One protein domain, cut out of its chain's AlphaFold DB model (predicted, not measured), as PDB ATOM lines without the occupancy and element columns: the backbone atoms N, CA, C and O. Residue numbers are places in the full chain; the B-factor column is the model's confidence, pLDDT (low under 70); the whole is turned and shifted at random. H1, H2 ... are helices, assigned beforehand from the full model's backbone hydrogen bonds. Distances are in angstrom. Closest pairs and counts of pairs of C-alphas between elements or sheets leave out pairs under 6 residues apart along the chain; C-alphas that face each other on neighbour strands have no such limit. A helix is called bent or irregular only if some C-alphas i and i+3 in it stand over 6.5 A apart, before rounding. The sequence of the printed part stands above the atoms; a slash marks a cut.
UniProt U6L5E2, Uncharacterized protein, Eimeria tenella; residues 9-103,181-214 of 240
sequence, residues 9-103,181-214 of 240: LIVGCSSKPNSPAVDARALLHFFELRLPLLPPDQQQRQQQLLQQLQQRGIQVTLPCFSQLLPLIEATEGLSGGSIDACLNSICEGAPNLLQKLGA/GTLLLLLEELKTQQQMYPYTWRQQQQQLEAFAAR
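Overview. This is residues 9 to 103 and 181 to 214 of the 240 residues of an uncharacterized protein of Eimeria tenella (UniProt U6L5E2). A loose, open model: a cluster of three helices, H2, H3 and H4, with the short H5 beside it, sits at one end, and a small loop-rich part, residues 9 to 30 with the short helix H1, lies at the other. The long link from H1 to H2 spans the gap between these two ends, and on one side H6, close to H3, and H7 follow each other as a long arm whose residues 195 to 200 and 202 to 214 stand free. The printed part has 129 residues with seven named helices, H1 to H7 in chain order, and no named strand; the class is all helix. It is loose, with a radius of gyration of the C-alphas of 18.8 A, and it spans 55 by 37 by 25 A, only just elongated.

Arrangement. H1, residues 24 to 30, touches no helix. H2, residues 42 to 55, only just touches H3, residues 62 to 74, with 3 pairs of C-alphas within 8 A; the closest are those of Gln 46 and Ile 72, 6.7 A apart, and the lines stand at a steep tilt of 64 degrees, opposite ways. H2 touches H4, residues 80 to 93, which touches H2 with residues 80 to 84 alone; the closest C-alphas are those of Gln 52 and Asp 84, 7.6 A apart, and the lines stand at a steep tilt of 43 degrees, the same way. H5, residues 95 to 102, is close to H4 but not clearly touching, the closest C-alphas being those of Cys 91 and Leu 98, 7.4 A apart. H6, residues 181 to 196, is close to H3 but not clearly touching, the closest C-alphas being those of Ala 74 and Leu 187, 6.5 A apart. H7, residues 198 to 214, and H6 meet only through their link. In H1, H2, H4, H5 and H6 every O i to N i+4 pair is within hydrogen-bond range; in H3 it is 5 of 9 and in H7 12 of 13.

Along the chain. Residues 9 to 23 hold no named element. H1 begins at C-alpha 24, (-31.773, 5.491, 30.842). From first to last C-alpha H2 and H4 each measure 20.0 A, H3 19.7 A, H6 22.2 A and H7 24.7 A. H3 is only just irregular, with C-alphas 63 and 66 at 7.0 A. H7 ends at C-alpha 214, (-30.393, 3.935, 49.768).

Size, cuts and confidence. The two C-alphas farthest apart are those of Ala 26 and Ala 103, 55.9 A. Residues 104 to 180 are cut out, and C-alphas 103 and 181 are 20.5 A apart across the cut. The link from H1 to H2, 11 residues, is long. Mean pLDDT of the printed part is 74.3, and 38 residues are under 70, among them 95 to 103 and 189 to 204.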
ATOM      1  N   LEU A   9     -45.166  -6.173  19.950       91.38
ATOM      2  CA  LEU A   9     -44.329  -6.461  21.118       91.38
ATOM      3  C   LEU A   9     -42.880  -6.049  20.837       91.38
ATOM      4  O   LEU A   9     -42.240  -6.586  19.933       91.38
ATOM      5  N   ILE A  10     -42.344  -5.135  21.645       90.88
ATOM      6  CA  ILE A  10     -40.950  -4.689  21.551       90.88
ATOM      7  C   ILE A  10     -40.151  -5.322  22.691       90.88
ATOM      8  O   ILE A  10     -40.443  -5.095  23.864       90.88
ATOM      9  N   VAL A  11     -39.118  -6.094  22.349       92.94
ATOM     10  CA  VAL A  11     -38.218  -6.741  23.314       92.94
ATOM     11  C   VAL A  11     -36.824  -6.133  23.185       92.94
ATOM     12  O   VAL A  11     -36.239  -6.142  22.105       92.94
ATOM     13  N   GLY A  12     -36.289  -5.609  24.289       90.31
ATOM     14  CA  GLY A  12     -34.930  -5.077  24.369       90.31
ATOM     15  C   GLY A  12     -34.076  -5.864  25.361       90.31
ATOM     16  O   GLY A  12     -34.554  -6.260  26.422       90.31
ATOM     17  N   CYS A  13     -32.798  -6.064  25.042       88.31
ATOM     18  CA  CYS A  13     -31.813  -6.649  25.947       88.31
ATOM     19  C   CYS A  13     -30.612  -5.704  26.100       88.31
ATOM     20  O   CYS A  13     -30.135  -5.114  25.133       88.31
ATOM     21  N   SER A  14     -30.130  -5.523  27.330       88.12
ATOM     22  CA  SER A  14     -28.946  -4.706  27.611       88.12
ATOM     23  C   SER A  14     -28.153  -5.306  28.760       88.12
ATOM     24  O   SER A  14     -28.701  -5.599  29.819       88.12
ATOM     25  N   SER A  15     -26.845  -5.451  28.557       84.25
ATOM     26  CA  SER A  15     -25.893  -5.838  29.604       84.25
ATOM     27  C   SER A  15     -25.431  -4.649  30.453       84.25
ATOM     28  O   SER A  15     -24.799  -4.839  31.490       84.25
ATOM     29  N   LYS A  16     -25.736  -3.413  30.030       86.38
ATOM     30  CA  LYS A  16     -25.332  -2.168  30.702       86.38
ATOM     31  C   LYS A  16     -26.509  -1.184  30.769       86.38
ATOM     32  O   LYS A  16     -26.450  -0.128  30.137       86.38
ATOM     33  N   PRO A  17     -27.574  -1.490  31.535       79.44
ATOM     34  CA  PRO A  17     -28.768  -0.641  31.597       79.44
ATOM     35  C   PRO A  17     -28.497   0.767  32.158       79.44
ATOM     36  O   PRO A  17     -29.262   1.683  31.888       79.44
ATOM     37  N   ASN A  18     -27.388   0.949  32.884       81.38
ATOM     38  CA  ASN A  18     -26.988   2.220  33.499       81.38
ATOM     39  C   ASN A  18     -25.846   2.930  32.748       81.38
ATOM     40  O   ASN A  18     -25.193   3.809  33.310       81.38
ATOM     41  N   SER A  19     -25.532   2.515  31.516       86.06
ATOM     42  CA  SER A  19     -24.499   3.184  30.719       86.06
ATOM     43  C   SER A  19     -24.917   4.630  30.424       86.06
ATOM     44  O   SER A  19     -26.043   4.824  29.975       86.06
ATOM     45  N   PRO A  20     -24.038   5.639  30.579       80.00
ATOM     46  CA  PRO A  20     -24.371   7.031  30.258       80.00
ATOM     47  C   PRO A  20     -24.653   7.255  28.763       80.00
ATOM     48  O   PRO A  20     -25.250   8.259  28.400       80.00
ATOM     49  N   ALA A  21     -24.236   6.322  27.898       80.81
ATOM     50  CA  ALA A  21     -24.559   6.336  26.469       80.81
ATOM     51  C   ALA A  21     -26.023   5.960  26.179       80.81
ATOM     52  O   ALA A  21     -26.519   6.190  25.079       80.81
ATOM     53  N   VAL A  22     -26.704   5.350  27.148       78.31
ATOM     54  CA  VAL A  22     -28.119   5.006  27.078       78.31
ATOM     55  C   VAL A  22     -28.844   6.095  27.855       78.31
ATOM     56  O   VAL A  22     -28.566   6.270  29.042       78.31
ATOM     57  N   ASP A  23     -29.765   6.830  27.220       84.50
ATOM     58  CA  ASP A  23     -30.685   7.691  27.969       84.50
ATOM     59  C   ASP A  23     -31.613   6.788  28.780       84.50
ATOM     60  O   ASP A  23     -32.713   6.404  28.364       84.50
ATOM     61  N   ALA A  24     -31.099   6.383  29.940       76.88
ATOM     62  CA  ALA A  24     -31.773   5.491  30.842       76.88
ATOM     63  C   ALA A  24     -33.116   6.109  31.210       76.88
ATOM     64  O   ALA A  24     -34.095   5.395  31.236       76.88
ATOM     65  N   ARG A  25     -33.251   7.429  31.377       78.94
ATOM     66  CA  ARG A  25     -34.561   8.005  31.711       78.94
ATOM     67  C   ARG A  25     -35.594   7.777  30.612       78.94
ATOM     68  O   ARG A  25     -36.682   7.305  30.930       78.94
ATOM     69  N   ALA A  26     -35.263   8.047  29.353       84.06
ATOM     70  CA  ALA A  26     -36.206   7.848  28.252       84.06
ATOM     71  C   ALA A  26     -36.595   6.367  28.086       84.06
ATOM     72  O   ALA A  26     -37.778   6.025  28.033       84.06
ATOM     73  N   LEU A  27     -35.610   5.465  28.090       82.81
ATOM     74  CA  LEU A  27     -35.861   4.028  27.927       82.81
ATOM     75  C   LEU A  27     -36.498   3.397  29.170       82.81
ATOM     76  O   LEU A  27     -37.302   2.472  29.049       82.81
ATOM     77  N   LEU A  28     -36.200   3.924  30.363       76.12
ATOM     78  CA  LEU A  28     -36.827   3.494  31.608       76.12
ATOM     79  C   LEU A  28     -38.306   3.937  31.691       76.12
ATOM     80  O   LEU A  28     -39.039   3.436  32.542       76.12
ATOM     81  N   HIS A  29     -38.769   4.850  30.837       82.88
ATOM     82  CA  HIS A  29     -40.196   5.152  30.694       82.88
ATOM     83  C   HIS A  29     -40.848   4.399  29.531       82.88
ATOM     84  O   HIS A  29     -42.047   4.147  29.581       82.88
ATOM     85  N   PHE A  30     -40.072   4.016  28.514       89.31
ATOM     86  CA  PHE A  30     -40.589   3.316  27.340       89.31
ATOM     87  C   PHE A  30     -40.964   1.853  27.618       89.31
ATOM     88  O   PHE A  30     -41.983   1.372  27.135       89.31
ATOM     89  N   PHE A  31     -40.153   1.129  28.398       87.56
ATOM     90  CA  PHE A  31     -40.438  -0.270  28.725       87.56
ATOM     91  C   PHE A  31     -41.265  -0.379  30.006       87.56
ATOM     92  O   PHE A  31     -40.720  -0.164  31.094       87.56
ATOM     93  N   GLU A  32     -42.536  -0.766  29.872       84.88
ATOM     94  CA  GLU A  32     -43.446  -1.013  31.002       84.88
ATOM     95  C   GLU A  32     -42.969  -2.168  31.891       84.88
ATOM     96  O   GLU A  32     -43.010  -2.066  33.117       84.88
ATOM     97  N   LEU A  33     -42.463  -3.250  31.286       86.12
ATOM     98  CA  LEU A  33     -41.999  -4.435  32.003       86.12
ATOM     99  C   LEU A  33     -40.474  -4.550  31.958       86.12
ATOM    100  O   LEU A  33     -39.860  -4.540  30.890       86.12
ATOM    101  N   ARG A  34     -39.859  -4.725  33.132       84.12
ATOM    102  CA  ARG A  34     -38.435  -5.059  33.262       84.12
ATOM    103  C   ARG A  34     -38.259  -6.320  34.069       84.12
ATOM    104  O   ARG A  34     -38.684  -6.397  35.216       84.12
ATOM    105  N   LEU A  35     -37.560  -7.272  33.471       83.31
ATOM    106  CA  LEU A  35     -37.221  -8.530  34.104       83.31
ATOM    107  C   LEU A  35     -35.704  -8.561  34.292       83.31
ATOM    108  O   LEU A  35     -34.981  -8.727  33.308       83.31
ATOM    109  N   PRO A  36     -35.192  -8.346  35.520       82.25
ATOM    110  CA  PRO A  36     -33.778  -8.546  35.780       82.25
ATOM    111  C   PRO A  36     -33.445 -10.022  35.549       82.25
ATOM    112  O   PRO A  36     -34.000 -10.908  36.197       82.25
ATOM    113  N   LEU A  37     -32.537 -10.284  34.611       82.00
ATOM    114  CA  LEU A  37     -32.001 -11.622  34.396       82.00
ATOM    115  C   LEU A  37     -30.936 -11.882  35.457       82.00
ATOM    116  O   LEU A  37     -29.834 -11.337  35.397       82.00
ATOM    117  N   LEU A  38     -31.292 -12.686  36.453       81.19
ATOM    118  CA  LEU A  38     -30.340 -13.164  37.443       81.19
ATOM    119  C   LEU A  38     -29.447 -14.249  36.823       81.19
ATOM    120  O   LEU A  38     -29.914 -15.008  35.967       81.19
ATOM    121  N   PRO A  39     -28.170 -14.338  37.233       74.94
ATOM    122  CA  PRO A  39     -27.327 -15.453  36.836       74.94
ATOM    123  C   PRO A  39     -27.957 -16.776  37.305       74.94
ATOM    124  O   PRO A  39     -28.552 -16.812  38.385       74.94
ATOM    125  N   PRO A  40     -27.829 -17.858  36.516       75.00
ATOM    126  CA  PRO A  40     -28.414 -19.141  36.869       75.00
ATOM    127  C   PRO A  40     -27.813 -19.656  38.174       75.00
ATOM    128  O   PRO A  40     -26.595 -19.577  38.379       75.00
ATOM    129  N   ASP A  41     -28.658 -20.204  39.045       83.38
ATOM    130  CA  ASP A  41     -28.199 -20.838  40.279       83.38
ATOM    131  C   ASP A  41     -27.380 -22.116  39.988       83.38
ATOM    132  O   ASP A  41     -27.276 -22.586  38.850       83.38
ATOM    133  N   GLN A  42     -26.747 -22.685  41.016       80.38
ATOM    134  CA  GLN A  42     -25.916 -23.882  40.857       80.38
ATOM    135  C   GLN A  42     -26.701 -25.075  40.278       80.38
ATOM    136  O   GLN A  42     -26.157 -25.834  39.471       80.38
ATOM    137  N   GLN A  43     -27.972 -25.231  40.659       79.00
ATOM    138  CA  GLN A  43     -28.837 -26.314  40.193       79.00
ATOM    139  C   GLN A  43     -29.221 -26.110  38.718       79.00
ATOM    140  O   GLN A  43     -29.178 -27.054  37.928       79.00
ATOM    141  N   GLN A  44     -29.552 -24.882  38.325       80.06
ATOM    142  CA  GLN A  44     -29.843 -24.496  36.950       80.06
ATOM    143  C   GLN A  44     -28.618 -24.685  36.058       80.06
ATOM    144  O   GLN A  44     -28.747 -25.261  34.979       80.06
ATOM    145  N   ARG A  45     -27.420 -24.292  36.515       80.38
ATOM    146  CA  ARG A  45     -26.167 -24.549  35.781       80.38
ATOM    147  C   ARG A  45     -25.926 -26.043  35.586       80.38
ATOM    148  O   ARG A  45     -25.613 -26.465  34.476       80.38
ATOM    149  N   GLN A  46     -26.132 -26.851  36.629       81.38
ATOM    150  CA  GLN A  46     -26.076 -28.313  36.527       81.38
ATOM    151  C   GLN A  46     -27.027 -28.860  35.461       81.38
ATOM    152  O   GLN A  46     -26.619 -29.682  34.641       81.38
ATOM    153  N   GLN A  47     -28.281 -28.403  35.462       80.62
ATOM    154  CA  GLN A  47     -29.280 -28.830  34.482       80.62
ATOM    155  C   GLN A  47     -28.908 -28.405  33.064       80.62
ATOM    156  O   GLN A  47     -29.004 -29.208  32.138       80.62
ATOM    157  N   GLN A  48     -28.453 -27.165  32.892       83.50
ATOM    158  CA  GLN A  48     -28.068 -26.633  31.592       83.50
ATOM    159  C   GLN A  48     -26.880 -27.410  31.012       83.50
ATOM    160  O   GLN A  48     -26.899 -27.791  29.841       83.50
ATOM    161  N   LEU A  49     -25.896 -27.735  31.851       83.31
ATOM    162  CA  LEU A  49     -24.752 -28.554  31.470       83.31
ATOM    163  C   LEU A  49     -25.174 -29.985  31.095       83.31
ATOM    164  O   LEU A  49     -24.759 -30.498  30.058       83.31
ATOM    165  N   LEU A  50     -26.035 -30.618  31.898       82.12
ATOM    166  CA  LEU A  50     -26.623 -31.927  31.589       82.12
ATOM    167  C   LEU A  50     -27.336 -31.918  30.232       82.12
ATOM    168  O   LEU A  50     -27.141 -32.828  29.427       82.12
ATOM    169  N   GLN A  51     -28.136 -30.884  29.971       83.62
ATOM    170  CA  GLN A  51     -28.876 -30.738  28.724       83.62
ATOM    171  C   GLN A  51     -27.932 -30.573  27.527       83.62
ATOM    172  O   GLN A  51     -28.145 -31.215  26.498       83.62
ATOM    173  N   GLN A  52     -26.863 -29.785  27.663       83.62
ATOM    174  CA  GLN A  52     -25.850 -29.632  26.614       83.62
ATOM    175  C   GLN A  52     -25.091 -30.935  26.347       83.62
ATOM    176  O   GLN A  52     -24.909 -31.316  25.189       83.62
ATOM    177  N   LEU A  53     -24.700 -31.664  27.395       82.31
ATOM    178  CA  LEU A  53     -24.062 -32.974  27.251       82.31
ATOM    179  C   LEU A  53     -25.001 -33.966  26.545       82.31
ATOM    180  O   LEU A  53     -24.578 -34.659  25.618       82.31
ATOM    181  N   GLN A  54     -26.290 -33.964  26.897       81.12
ATOM    182  CA  GLN A  54     -27.302 -34.808  26.262       81.12
ATOM    183  C   GLN A  54     -27.511 -34.459  24.781       81.12
ATOM    184  O   GLN A  54     -27.572 -35.367  23.950       81.12
ATOM    185  N   GLN A  55     -27.586 -33.171  24.428       82.19
ATOM    186  CA  GLN A  55     -27.700 -32.718  23.033       82.19
ATOM    187  C   GLN A  55     -26.509 -33.170  22.179       82.19
ATOM    188  O   GLN A  55     -26.662 -33.418  20.985       82.19
ATOM    189  N   ARG A  56     -25.340 -33.341  22.802       78.75
ATOM    190  CA  ARG A  56     -24.121 -33.847  22.160       78.75
ATOM    191  C   ARG A  56     -23.990 -35.373  22.204       78.75
ATOM    192  O   ARG A  56     -22.959 -35.909  21.808       78.75
ATOM    193  N   GLY A  57     -25.012 -36.085  22.683       79.69
ATOM    194  CA  GLY A  57     -25.014 -37.547  22.779       79.69
ATOM    195  C   GLY A  57     -24.118 -38.108  23.888       79.69
ATOM    196  O   GLY A  57     -23.852 -39.310  23.906       79.69
ATOM    197  N   ILE A  58     -23.656 -37.270  24.819       78.62
ATOM    198  CA  ILE A  58     -22.833 -37.686  25.954       78.62
ATOM    199  C   ILE A  58     -23.774 -38.118  27.076       78.62
ATOM    200  O   ILE A  58     -24.462 -37.305  27.695       78.62
ATOM    201  N   GLN A  59     -23.816 -39.421  27.340       71.06
ATOM    202  CA  GLN A  59     -24.638 -39.964  28.413       71.06
ATOM    203  C   GLN A  59     -23.916 -39.816  29.752       71.06
ATOM    204  O   GLN A  59     -22.942 -40.511  30.032       71.06
ATOM    205  N   VAL A  60     -24.415 -38.917  30.596       72.81
ATOM    206  CA  VAL A  60     -23.950 -38.782  31.977       72.81
ATOM    207  C   VAL A  60     -24.719 -39.778  32.841       72.81
ATOM    208  O   VAL A  60     -25.879 -39.561  33.184       72.81
ATOM    209  N   THR A  61     -24.095 -40.896  33.200       70.75
ATOM    210  CA  THR A  61     -24.655 -41.823  34.195       70.75
ATOM    211  C   THR A  61     -24.564 -41.224  35.604       70.75
ATOM    212  O   THR A  61     -23.515 -40.713  35.987       70.75
ATOM    213  N   LEU A  62     -25.640 -41.333  36.398       61.16
ATOM    214  CA  LEU A  62     -25.765 -40.842  37.787       61.16
ATOM    215  C   LEU A  62     -24.534 -41.025  38.706       61.16
ATOM    216  O   LEU A  62     -24.219 -40.081  39.429       61.16
ATOM    217  N   PRO A  63     -23.782 -42.146  38.699       59.47
ATOM    218  CA  PRO A  63     -22.569 -42.260  39.522       59.47
ATOM    219  C   PRO A  63     -21.433 -41.290  39.139       59.47
ATOM    220  O   PRO A  63     -20.530 -41.078  39.944       59.47
ATOM    221  N   CYS A  64     -21.461 -40.671  37.955       60.28
ATOM    222  CA  CYS A  64     -20.468 -39.674  37.534       60.28
ATOM    223  C   CYS A  64     -20.770 -38.252  38.026       60.28
ATOM    224  O   CYS A  64     -19.961 -37.353  37.800       60.28
ATOM    225  N   PHE A  65     -21.893 -38.008  38.706       67.50
ATOM    226  CA  PHE A  65     -22.268 -36.643  39.087       67.50
ATOM    227  C   PHE A  65     -21.277 -35.996  40.063       67.50
ATOM    228  O   PHE A  65     -20.947 -34.817  39.946       67.50
ATOM    229  N   SER A  66     -20.708 -36.792  40.967       67.62
ATOM    230  CA  SER A  66     -19.638 -36.368  41.874       67.62
ATOM    231  C   SER A  66     -18.332 -36.021  41.149       67.62
ATOM    232  O   SER A  66     -17.553 -35.218  41.652       67.62
ATOM    233  N   GLN A  67     -18.103 -36.563  39.949       68.50
ATOM    234  CA  GLN A  67     -16.952 -36.213  39.104       68.50
ATOM    235  C   GLN A  67     -17.187 -34.920  38.313       68.50
ATOM    236  O   GLN A  67     -16.233 -34.280  37.878       68.50
ATOM    237  N   LEU A  68     -18.453 -34.535  38.153       73.25
ATOM    238  CA  LEU A  68     -18.893 -33.308  37.500       73.25
ATOM    239  C   LEU A  68     -18.895 -32.103  38.447       73.25
ATOM    240  O   LEU A  68     -18.794 -30.974  37.975       73.25
ATOM    241  N   LEU A  69     -18.957 -32.324  39.766       76.12
ATOM    242  CA  LEU A  69     -18.948 -31.253  40.772       76.12
ATOM    243  C   LEU A  69     -17.790 -30.252  40.598       76.12
ATOM    244  O   LEU A  69     -18.077 -29.060  40.536       76.12
ATOM    245  N   PRO A  70     -16.523 -30.687  40.436       76.81
ATOM    246  CA  PRO A  70     -15.404 -29.765  40.231       76.81
ATOM    247  C   PRO A  70     -15.537 -28.937  38.950       76.81
ATOM    248  O   PRO A  70     -15.102 -27.792  38.906       76.81
ATOM    249  N   LEU A  71     -16.155 -29.503  37.907       76.38
ATOM    250  CA  LEU A  71     -16.433 -28.784  36.666       76.38
ATOM    251  C   LEU A  71     -17.514 -27.720  36.894       76.38
ATOM    252  O   LEU A  71     -17.371 -26.591  36.448       76.38
ATOM    253  N   ILE A  72     -18.577 -28.062  37.623       76.19
ATOM    254  CA  ILE A  72     -19.677 -27.141  37.936       76.19
ATOM    255  C   ILE A  72     -19.183 -25.977  38.798       76.19
ATOM    256  O   ILE A  72     -19.528 -24.827  38.527       76.19
ATOM    257  N   GLU A  73     -18.363 -26.272  39.805       80.25
ATOM    258  CA  GLU A  73     -17.734 -25.273  40.671       80.25
ATOM    259  C   GLU A  73     -16.779 -24.377  39.870       80.25
ATOM    260  O   GLU A  73     -16.820 -23.158  39.994       80.25
ATOM    261  N   ALA A  74     -16.018 -24.946  38.933       75.81
ATOM    262  CA  ALA A  74     -15.189 -24.168  38.016       75.81
ATOM    263  C   ALA A  74     -15.972 -23.299  37.024       75.81
ATOM    264  O   ALA A  74     -15.460 -22.287  36.553       75.81
ATOM    265  N   THR A  75     -17.207 -23.681  36.694       78.12
ATOM    266  CA  THR A  75     -18.096 -22.864  35.854       78.12
ATOM    267  C   THR A  75     -18.874 -21.812  36.647       78.12
ATOM    268  O   THR A  75     -19.746 -21.139  36.089       78.12
ATOM    269  N   GLU A  76     -18.603 -21.649  37.943       80.19
ATOM    270  CA  GLU A  76     -19.244 -20.614  38.744       80.19
ATOM    271  C   GLU A  76     -18.938 -19.212  38.193       80.19
ATOM    272  O   GLU A  76     -17.793 -18.846  37.934       80.19
ATOM    273  N   GLY A  77     -19.999 -18.429  37.976       76.75
ATOM    274  CA  GLY A  77     -19.917 -17.086  37.397       76.75
ATOM    275  C   GLY A  77     -19.836 -17.045  35.868       76.75
ATOM    276  O   GLY A  77     -19.890 -15.958  35.295       76.75
ATOM    277  N   LEU A  78     -19.752 -18.193  35.186       79.62
ATOM    278  CA  LEU A  78     -19.787 -18.230  33.726       79.62
ATOM    279  C   LEU A  78     -21.215 -18.078  33.195       79.62
ATOM    280  O   LEU A  78     -22.177 -18.628  33.731       79.62
ATOM    281  N   SER A  79     -21.339 -17.344  32.089       80.19
ATOM    282  CA  SER A  79     -22.584 -17.290  31.325       80.19
ATOM    283  C   SER A  79     -22.837 -18.626  30.618       80.19
ATOM    284  O   SER A  79     -21.890 -19.343  30.285       80.19
ATOM    285  N   GLY A  80     -24.098 -18.940  30.303       76.56
ATOM    286  CA  GLY A  80     -24.431 -20.144  29.528       76.56
ATOM    287  C   GLY A  80     -23.697 -20.222  28.178       76.56
ATOM    288  O   GLY A  80     -23.288 -21.303  27.767       76.56
ATOM    289  N   GLY A  81     -23.443 -19.078  27.528       78.12
ATOM    290  CA  GLY A  81     -22.648 -19.020  26.294       78.12
ATOM    291  C   GLY A  81     -21.165 -19.337  26.514       78.12
ATOM    292  O   GLY A  81     -20.556 -20.031  25.707       78.12
ATOM    293  N   SER A  82     -20.589 -18.891  27.634       82.31
ATOM    294  CA  SER A  82     -19.206 -19.217  28.012       82.31
ATOM    295  C   SER A  82     -19.039 -20.707  28.324       82.31
ATOM    296  O   SER A  82     -18.033 -21.303  27.945       82.31
ATOM    297  N   ILE A  83     -20.034 -21.314  28.980       81.25
ATOM    298  CA  ILE A  83     -20.065 -22.758  29.241       81.25
ATOM    299  C   ILE A  83     -20.117 -23.530  27.916       81.25
ATOM    300  O   ILE A  83     -19.322 -24.449  27.721       81.25
ATOM    301  N   ASP A  84     -20.977 -23.118  26.977       80.88
ATOM    302  CA  ASP A  84     -21.091 -23.783  25.672       80.88
ATOM    303  C   ASP A  84     -19.791 -23.696  24.858       80.88
ATOM    304  O   ASP A  84     -19.322 -24.704  24.322       80.88
ATOM    305  N   ALA A  85     -19.163 -22.515  24.826       80.94
ATOM    306  CA  ALA A  85     -17.876 -22.300  24.168       80.94
ATOM    307  C   ALA A  85     -16.759 -23.156  24.790       80.94
ATOM    308  O   ALA A  85     -15.978 -23.775  24.065       80.94
ATOM    309  N   CYS A  86     -16.714 -23.249  26.122       81.81
ATOM    310  CA  CYS A  86     -15.769 -24.110  26.832       81.81
ATOM    311  C   CYS A  86     -15.973 -25.586  26.460       81.81
ATOM    312  O   CYS A  86     -15.022 -26.267  26.070       81.81
ATOM    313  N   LEU A  87     -17.218 -26.070  26.485       81.50
ATOM    314  CA  LEU A  87     -17.532 -27.438  26.078       81.50
ATOM    315  C   LEU A  87     -17.195 -27.691  24.604       81.50
ATOM    316  O   LEU A  87     -16.720 -28.775  24.276       81.50
ATOM    317  N   ASN A  88     -17.433 -26.730  23.704       82.31
ATOM    318  CA  ASN A  88     -17.044 -26.833  22.290       82.31
ATOM    319  C   ASN A  88     -15.529 -26.984  22.141       82.31
ATOM    320  O   ASN A  88     -15.079 -27.909  21.472       82.31
ATOM    321  N   SER A  89     -14.758 -26.165  22.853       80.50
ATOM    322  CA  SER A  89     -13.296 -26.243  22.847       80.50
ATOM    323  C   SER A  89     -12.784 -27.600  23.357       80.50
ATOM    324  O   SER A  89     -11.882 -28.197  22.769       80.50
ATOM    325  N   ILE A  90     -13.421 -28.163  24.392       77.88
ATOM    326  CA  ILE A  90     -13.105 -29.514  24.889       77.88
ATOM    327  C   ILE A  90     -13.455 -30.589  23.846       77.88
ATOM    328  O   ILE A  90     -12.671 -31.520  23.643       77.88
ATOM    329  N   CYS A  91     -14.607 -30.471  23.176       77.00
ATOM    330  CA  CYS A  91     -15.020 -31.400  22.122       77.00
ATOM    331  C   CYS A  91     -14.057 -31.392  20.927       77.00
ATOM    332  O   CYS A  91     -13.732 -32.460  20.411       77.00
ATOM    333  N   GLU A  92     -13.604 -30.213  20.498       79.75
ATOM    334  CA  GLU A  92     -12.697 -30.058  19.355       79.75
ATOM    335  C   GLU A  92     -11.264 -30.486  19.692       79.75
ATOM    336  O   GLU A  92     -10.627 -31.190  18.908       79.75
ATOM    337  N   GLY A  93     -10.762 -30.114  20.873       74.44
ATOM    338  CA  GLY A  93      -9.382 -30.391  21.277       74.44
ATOM    339  C   GLY A  93      -9.143 -31.817  21.779       74.44
ATOM    340  O   GLY A  93      -8.022 -32.323  21.687       74.44
ATOM    341  N   ALA A  94     -10.164 -32.485  22.327       75.44
ATOM    342  CA  ALA A  94      -9.997 -33.792  22.961       75.44
ATOM    343  C   ALA A  94     -11.267 -34.671  22.895       75.44
ATOM    344  O   ALA A  94     -11.834 -35.025  23.934       75.44
ATOM    345  N   PRO A  95     -11.680 -35.155  21.707       67.00
ATOM    346  CA  PRO A  95     -12.859 -36.023  21.572       67.00
ATOM    347  C   PRO A  95     -12.754 -37.320  22.402       67.00
ATOM    348  O   PRO A  95     -13.750 -37.857  22.892       67.00
ATOM    349  N   ASN A  96     -11.528 -37.790  22.649       65.25
ATOM    350  CA  ASN A  96     -11.248 -38.985  23.451       65.25
ATOM    351  C   ASN A  96     -11.458 -38.783  24.966       65.25
ATOM    352  O   ASN A  96     -11.570 -39.762  25.707       65.25
ATOM    353  N   LEU A  97     -11.501 -37.535  25.446       67.25
ATOM    354  CA  LEU A  97     -11.744 -37.220  26.859       67.25
ATOM    355  C   LEU A  97     -13.202 -37.488  27.230       67.25
ATOM    356  O   LEU A  97     -13.485 -38.107  28.255       67.25
ATOM    357  N   LEU A  98     -14.118 -37.083  26.351       64.25
ATOM    358  CA  LEU A  98     -15.553 -37.285  26.522       64.25
ATOM    359  C   LEU A  98     -15.945 -38.758  26.425       64.25
ATOM    360  O   LEU A  98     -16.736 -39.224  27.242       64.25
ATOM    361  N   GLN A  99     -15.329 -39.522  25.516       65.06
ATOM    362  CA  GLN A  99     -15.499 -40.980  25.504       65.06
ATOM    363  C   GLN A  99     -15.022 -41.632  26.809       65.06
ATOM    364  O   GLN A  99     -15.668 -42.556  27.299       65.06
ATOM    365  N   LYS A 100     -13.933 -41.135  27.411       64.69
ATOM    366  CA  LYS A 100     -13.447 -41.627  28.710       64.69
ATOM    367  C   LYS A 100     -14.352 -41.269  29.887       64.69
ATOM    368  O   LYS A 100     -14.406 -42.036  30.841       64.69
ATOM    369  N   LEU A 101     -15.044 -40.133  29.823       60.22
ATOM    370  CA  LEU A 101     -16.022 -39.703  30.829       60.22
ATOM    371  C   LEU A 101     -17.394 -40.388  30.663       60.22
ATOM    372  O   LEU A 101     -18.127 -40.505  31.643       60.22
ATOM    373  N   GLY A 102     -17.738 -40.836  29.449       50.03
ATOM    374  CA  GLY A 102     -19.077 -41.309  29.077       50.03
ATOM    375  C   GLY A 102     -19.233 -42.807  28.784       50.03
ATOM    376  O   GLY A 102     -20.306 -43.207  28.342       50.03
ATOM    377  N   ALA A 103     -18.216 -43.649  28.991       43.12
ATOM    378  CA  ALA A 103     -18.334 -45.086  28.723       43.12
ATOM    379  C   ALA A 103     -18.780 -45.887  29.965       43.12
ATOM    380  O   ALA A 103     -17.952 -46.339  30.756       43.12
ATOM    381  N   GLY A 181      -4.498 -33.197  34.402       59.94
ATOM    382  CA  GLY A 181      -3.547 -32.087  34.424       59.94
ATOM    383  C   GLY A 181      -3.913 -30.979  33.440       59.94
ATOM    384  O   GLY A 181      -3.889 -29.821  33.820       59.94
ATOM    385  N   THR A 182      -4.330 -31.311  32.215       62.94
ATOM    386  CA  THR A 182      -4.742 -30.296  31.227       62.94
ATOM    387  C   THR A 182      -6.053 -29.618  31.604       62.94
ATOM    388  O   THR A 182      -6.142 -28.405  31.485       62.94
ATOM    389  N   LEU A 183      -7.050 -30.364  32.098       62.91
ATOM    390  CA  LEU A 183      -8.296 -29.777  32.605       62.91
ATOM    391  C   LEU A 183      -8.051 -28.906  33.836       62.91
ATOM    392  O   LEU A 183      -8.651 -27.845  33.919       62.91
ATOM    393  N   LEU A 184      -7.178 -29.328  34.757       69.19
ATOM    394  CA  LEU A 184      -6.791 -28.522  35.915       69.19
ATOM    395  C   LEU A 184      -5.996 -27.288  35.505       69.19
ATOM    396  O   LEU A 184      -6.287 -26.237  36.040       69.19
ATOM    397  N   LEU A 185      -5.081 -27.381  34.536       70.88
ATOM    398  CA  LEU A 185      -4.366 -26.223  33.995       70.88
ATOM    399  C   LEU A 185      -5.321 -25.253  33.299       70.88
ATOM    400  O   LEU A 185      -5.242 -24.067  33.558       70.88
ATOM    401  N   LEU A 186      -6.275 -25.735  32.495       68.81
ATOM    402  CA  LEU A 186      -7.314 -24.890  31.890       68.81
ATOM    403  C   LEU A 186      -8.229 -24.257  32.943       68.81
ATOM    404  O   LEU A 186      -8.566 -23.081  32.831       68.81
ATOM    405  N   LEU A 187      -8.618 -25.017  33.971       66.69
ATOM    406  CA  LEU A 187      -9.369 -24.508  35.120       66.69
ATOM    407  C   LEU A 187      -8.569 -23.469  35.899       66.69
ATOM    408  O   LEU A 187      -9.133 -22.480  36.343       66.69
ATOM    409  N   GLU A 188      -7.279 -23.710  36.100       72.38
ATOM    410  CA  GLU A 188      -6.372 -22.861  36.860       72.38
ATOM    411  C   GLU A 188      -6.044 -21.585  36.088       72.38
ATOM    412  O   GLU A 188      -6.062 -20.521  36.691       72.38
ATOM    413  N   GLU A 189      -5.896 -21.661  34.764       67.25
ATOM    414  CA  GLU A 189      -5.791 -20.523  33.845       67.25
ATOM    415  C   GLU A 189      -7.094 -19.699  33.822       67.25
ATOM    416  O   GLU A 189      -7.081 -18.469  33.874       67.25
ATOM    417  N   LEU A 190      -8.257 -20.363  33.815       58.47
ATOM    418  CA  LEU A 190      -9.558 -19.701  33.977       58.47
ATOM    419  C   LEU A 190      -9.697 -19.058  35.361       58.47
ATOM    420  O   LEU A 190     -10.283 -17.982  35.490       58.47
ATOM    421  N   LYS A 191      -9.139 -19.685  36.399       56.06
ATOM    422  CA  LYS A 191      -9.148 -19.174  37.772       56.06
ATOM    423  C   LYS A 191      -8.181 -18.002  37.948       56.06
ATOM    424  O   LYS A 191      -8.519 -17.054  38.656       56.06
ATOM    425  N   THR A 192      -7.023 -18.001  37.285       59.25
ATOM    426  CA  THR A 192      -6.119 -16.842  37.232       59.25
ATOM    427  C   THR A 192      -6.714 -15.712  36.396       59.25
ATOM    428  O   THR A 192      -6.611 -14.556  36.807       59.25
ATOM    429  N   GLN A 193      -7.452 -16.007  35.319       49.22
ATOM    430  CA  GLN A 193      -8.265 -14.991  34.638       49.22
ATOM    431  C   GLN A 193      -9.379 -14.435  35.535       49.22
ATOM    432  O   GLN A 193      -9.572 -13.217  35.579       49.22
ATOM    433  N   GLN A 194     -10.064 -15.276  36.318       49.09
ATOM    434  CA  GLN A 194     -11.007 -14.803  37.335       49.09
ATOM    435  C   GLN A 194     -10.323 -13.969  38.425       49.09
ATOM    436  O   GLN A 194     -10.945 -13.036  38.921       49.09
ATOM    437  N   GLN A 195      -9.058 -14.238  38.774       43.75
ATOM    438  CA  GLN A 195      -8.272 -13.410  39.700       43.75
ATOM    439  C   GLN A 195      -7.808 -12.067  39.120       43.75
ATOM    440  O   GLN A 195      -7.456 -11.178  39.896       43.75
ATOM    441  N   MET A 196      -7.907 -11.853  37.808       38.38
ATOM    442  CA  MET A 196      -7.778 -10.510  37.233       38.38
ATOM    443  C   MET A 196      -9.076  -9.687  37.377       38.38
ATOM    444  O   MET A 196      -9.019  -8.460  37.439       38.38
ATOM    445  N   TYR A 197     -10.238 -10.339  37.516       46.59
ATOM    446  CA  TYR A 197     -11.548  -9.697  37.721       46.59
ATOM    447  C   TYR A 197     -12.344 -10.157  38.972       46.59
ATOM    448  O   TYR A 197     -13.575 -10.200  38.927       46.59
ATOM    449  N   PRO A 198     -11.732 -10.441  40.140       48.06
ATOM    450  CA  PRO A 198     -12.473 -10.855  41.330       48.06
ATOM    451  C   PRO A 198     -13.131  -9.641  41.996       48.06
ATOM    452  O   PRO A 198     -14.084  -9.771  42.764       48.06
ATOM    453  N   TYR A 199     -12.624  -8.443  41.697       49.66
ATOM    454  CA  TYR A 199     -13.043  -7.221  42.353       49.66
ATOM    455  C   TYR A 199     -14.279  -6.602  41.709       49.66
ATOM    456  O   TYR A 199     -15.094  -6.029  42.419       49.66
ATOM    457  N   THR A 200     -14.499  -6.758  40.402       56.34
ATOM    458  CA  THR A 200     -15.613  -6.064  39.743       56.34
ATOM    459  C   THR A 200     -16.965  -6.657  40.110       56.34
ATOM    460  O   THR A 200     -17.891  -5.891  40.350       56.34
ATOM    461  N   TRP A 201     -17.101  -7.983  40.230       56.12
ATOM    462  CA  TRP A 201     -18.410  -8.581  40.524       56.12
ATOM    463  C   TRP A 201     -18.869  -8.327  41.964       56.12
ATOM    464  O   TRP A 201     -19.953  -7.794  42.181       56.12
ATOM    465  N   ARG A 202     -18.021  -8.625  42.958       66.56
ATOM    466  CA  ARG A 202     -18.303  -8.344  44.381       66.56
ATOM    467  C   ARG A 202     -18.566  -6.860  44.623       66.56
ATOM    468  O   ARG A 202     -19.465  -6.520  45.386       66.56
ATOM    469  N   GLN A 203     -17.809  -5.986  43.963       68.75
ATOM    470  CA  GLN A 203     -17.971  -4.539  44.087       68.75
ATOM    471  C   GLN A 203     -19.239  -4.049  43.377       68.75
ATOM    472  O   GLN A 203     -19.920  -3.176  43.904       68.75
ATOM    473  N   GLN A 204     -19.619  -4.642  42.242       68.00
ATOM    474  CA  GLN A 204     -20.879  -4.337  41.560       68.00
ATOM    475  C   GLN A 204     -22.089  -4.846  42.358       68.00
ATOM    476  O   GLN A 204     -23.086  -4.136  42.464       68.00
ATOM    477  N   GLN A 205     -21.982  -6.014  42.996       70.69
ATOM    478  CA  GLN A 205     -22.998  -6.532  43.910       70.69
ATOM    479  C   GLN A 205     -23.130  -5.650  45.160       70.69
ATOM    480  O   GLN A 205     -24.244  -5.274  45.513       70.69
ATOM    481  N   GLN A 206     -22.018  -5.213  45.763       81.12
ATOM    482  CA  GLN A 206     -22.047  -4.229  46.853       81.12
ATOM    483  C   GLN A 206     -22.626  -2.882  46.415       81.12
ATOM    484  O   GLN A 206     -23.354  -2.258  47.183       81.12
ATOM    485  N   GLN A 207     -22.340  -2.421  45.194       75.62
ATOM    486  CA  GLN A 207     -22.965  -1.210  44.660       75.62
ATOM    487  C   GLN A 207     -24.475  -1.386  44.488       75.62
ATOM    488  O   GLN A 207     -25.225  -0.461  44.800       75.62
ATOM    489  N   LEU A 208     -24.930  -2.560  44.044       72.38
ATOM    490  CA  LEU A 208     -26.351  -2.862  43.890       72.38
ATOM    491  C   LEU A 208     -27.062  -2.942  45.252       72.38
ATOM    492  O   LEU A 208     -28.137  -2.365  45.413       72.38
ATOM    493  N   GLU A 209     -26.438  -3.571  46.252       80.81
ATOM    494  CA  GLU A 209     -26.942  -3.632  47.632       80.81
ATOM    495  C   GLU A 209     -26.973  -2.247  48.295       80.81
ATOM    496  O   GLU A 209     -27.979  -1.865  48.895       80.81
ATOM    497  N   ALA A 210     -25.913  -1.449  48.137       77.75
ATOM    498  CA  ALA A 210     -25.862  -0.082  48.649       77.75
ATOM    499  C   ALA A 210     -26.912   0.818  47.978       77.75
ATOM    500  O   ALA A 210     -27.534   1.650  48.641       77.75
ATOM    501  N   PHE A 211     -27.140   0.639  46.674       78.69
ATOM    502  CA  PHE A 211     -28.196   1.337  45.950       78.69
ATOM    503  C   PHE A 211     -29.586   0.948  46.472       78.69
ATOM    504  O   PHE A 211     -30.382   1.836  46.783       78.69
ATOM    505  N   ALA A 212     -29.856  -0.350  46.642       68.00
ATOM    506  CA  ALA A 212     -31.117  -0.845  47.193       68.00
ATOM    507  C   ALA A 212     -31.374  -0.307  48.613       68.00
ATOM    508  O   ALA A 212     -32.456   0.206  48.890       68.00
ATOM    509  N   ALA A 213     -30.364  -0.320  49.488       73.00
ATOM    510  CA  ALA A 213     -30.470   0.234  50.840       73.00
ATOM    511  C   ALA A 213     -30.779   1.743  50.835       73.00
ATOM    512  O   ALA A 213     -31.571   2.238  51.640       73.00
ATOM    513  N   ARG A 214     -30.185   2.488  49.899       80.12
ATOM    514  CA  ARG A 214     -30.393   3.935  49.768       80.12
ATOM    515  C   ARG A 214     -31.775   4.273  49.207       80.12
ATOM    516  O   ARG A 214     -32.377   5.256  49.646       80.12
TER     517      ARG A 214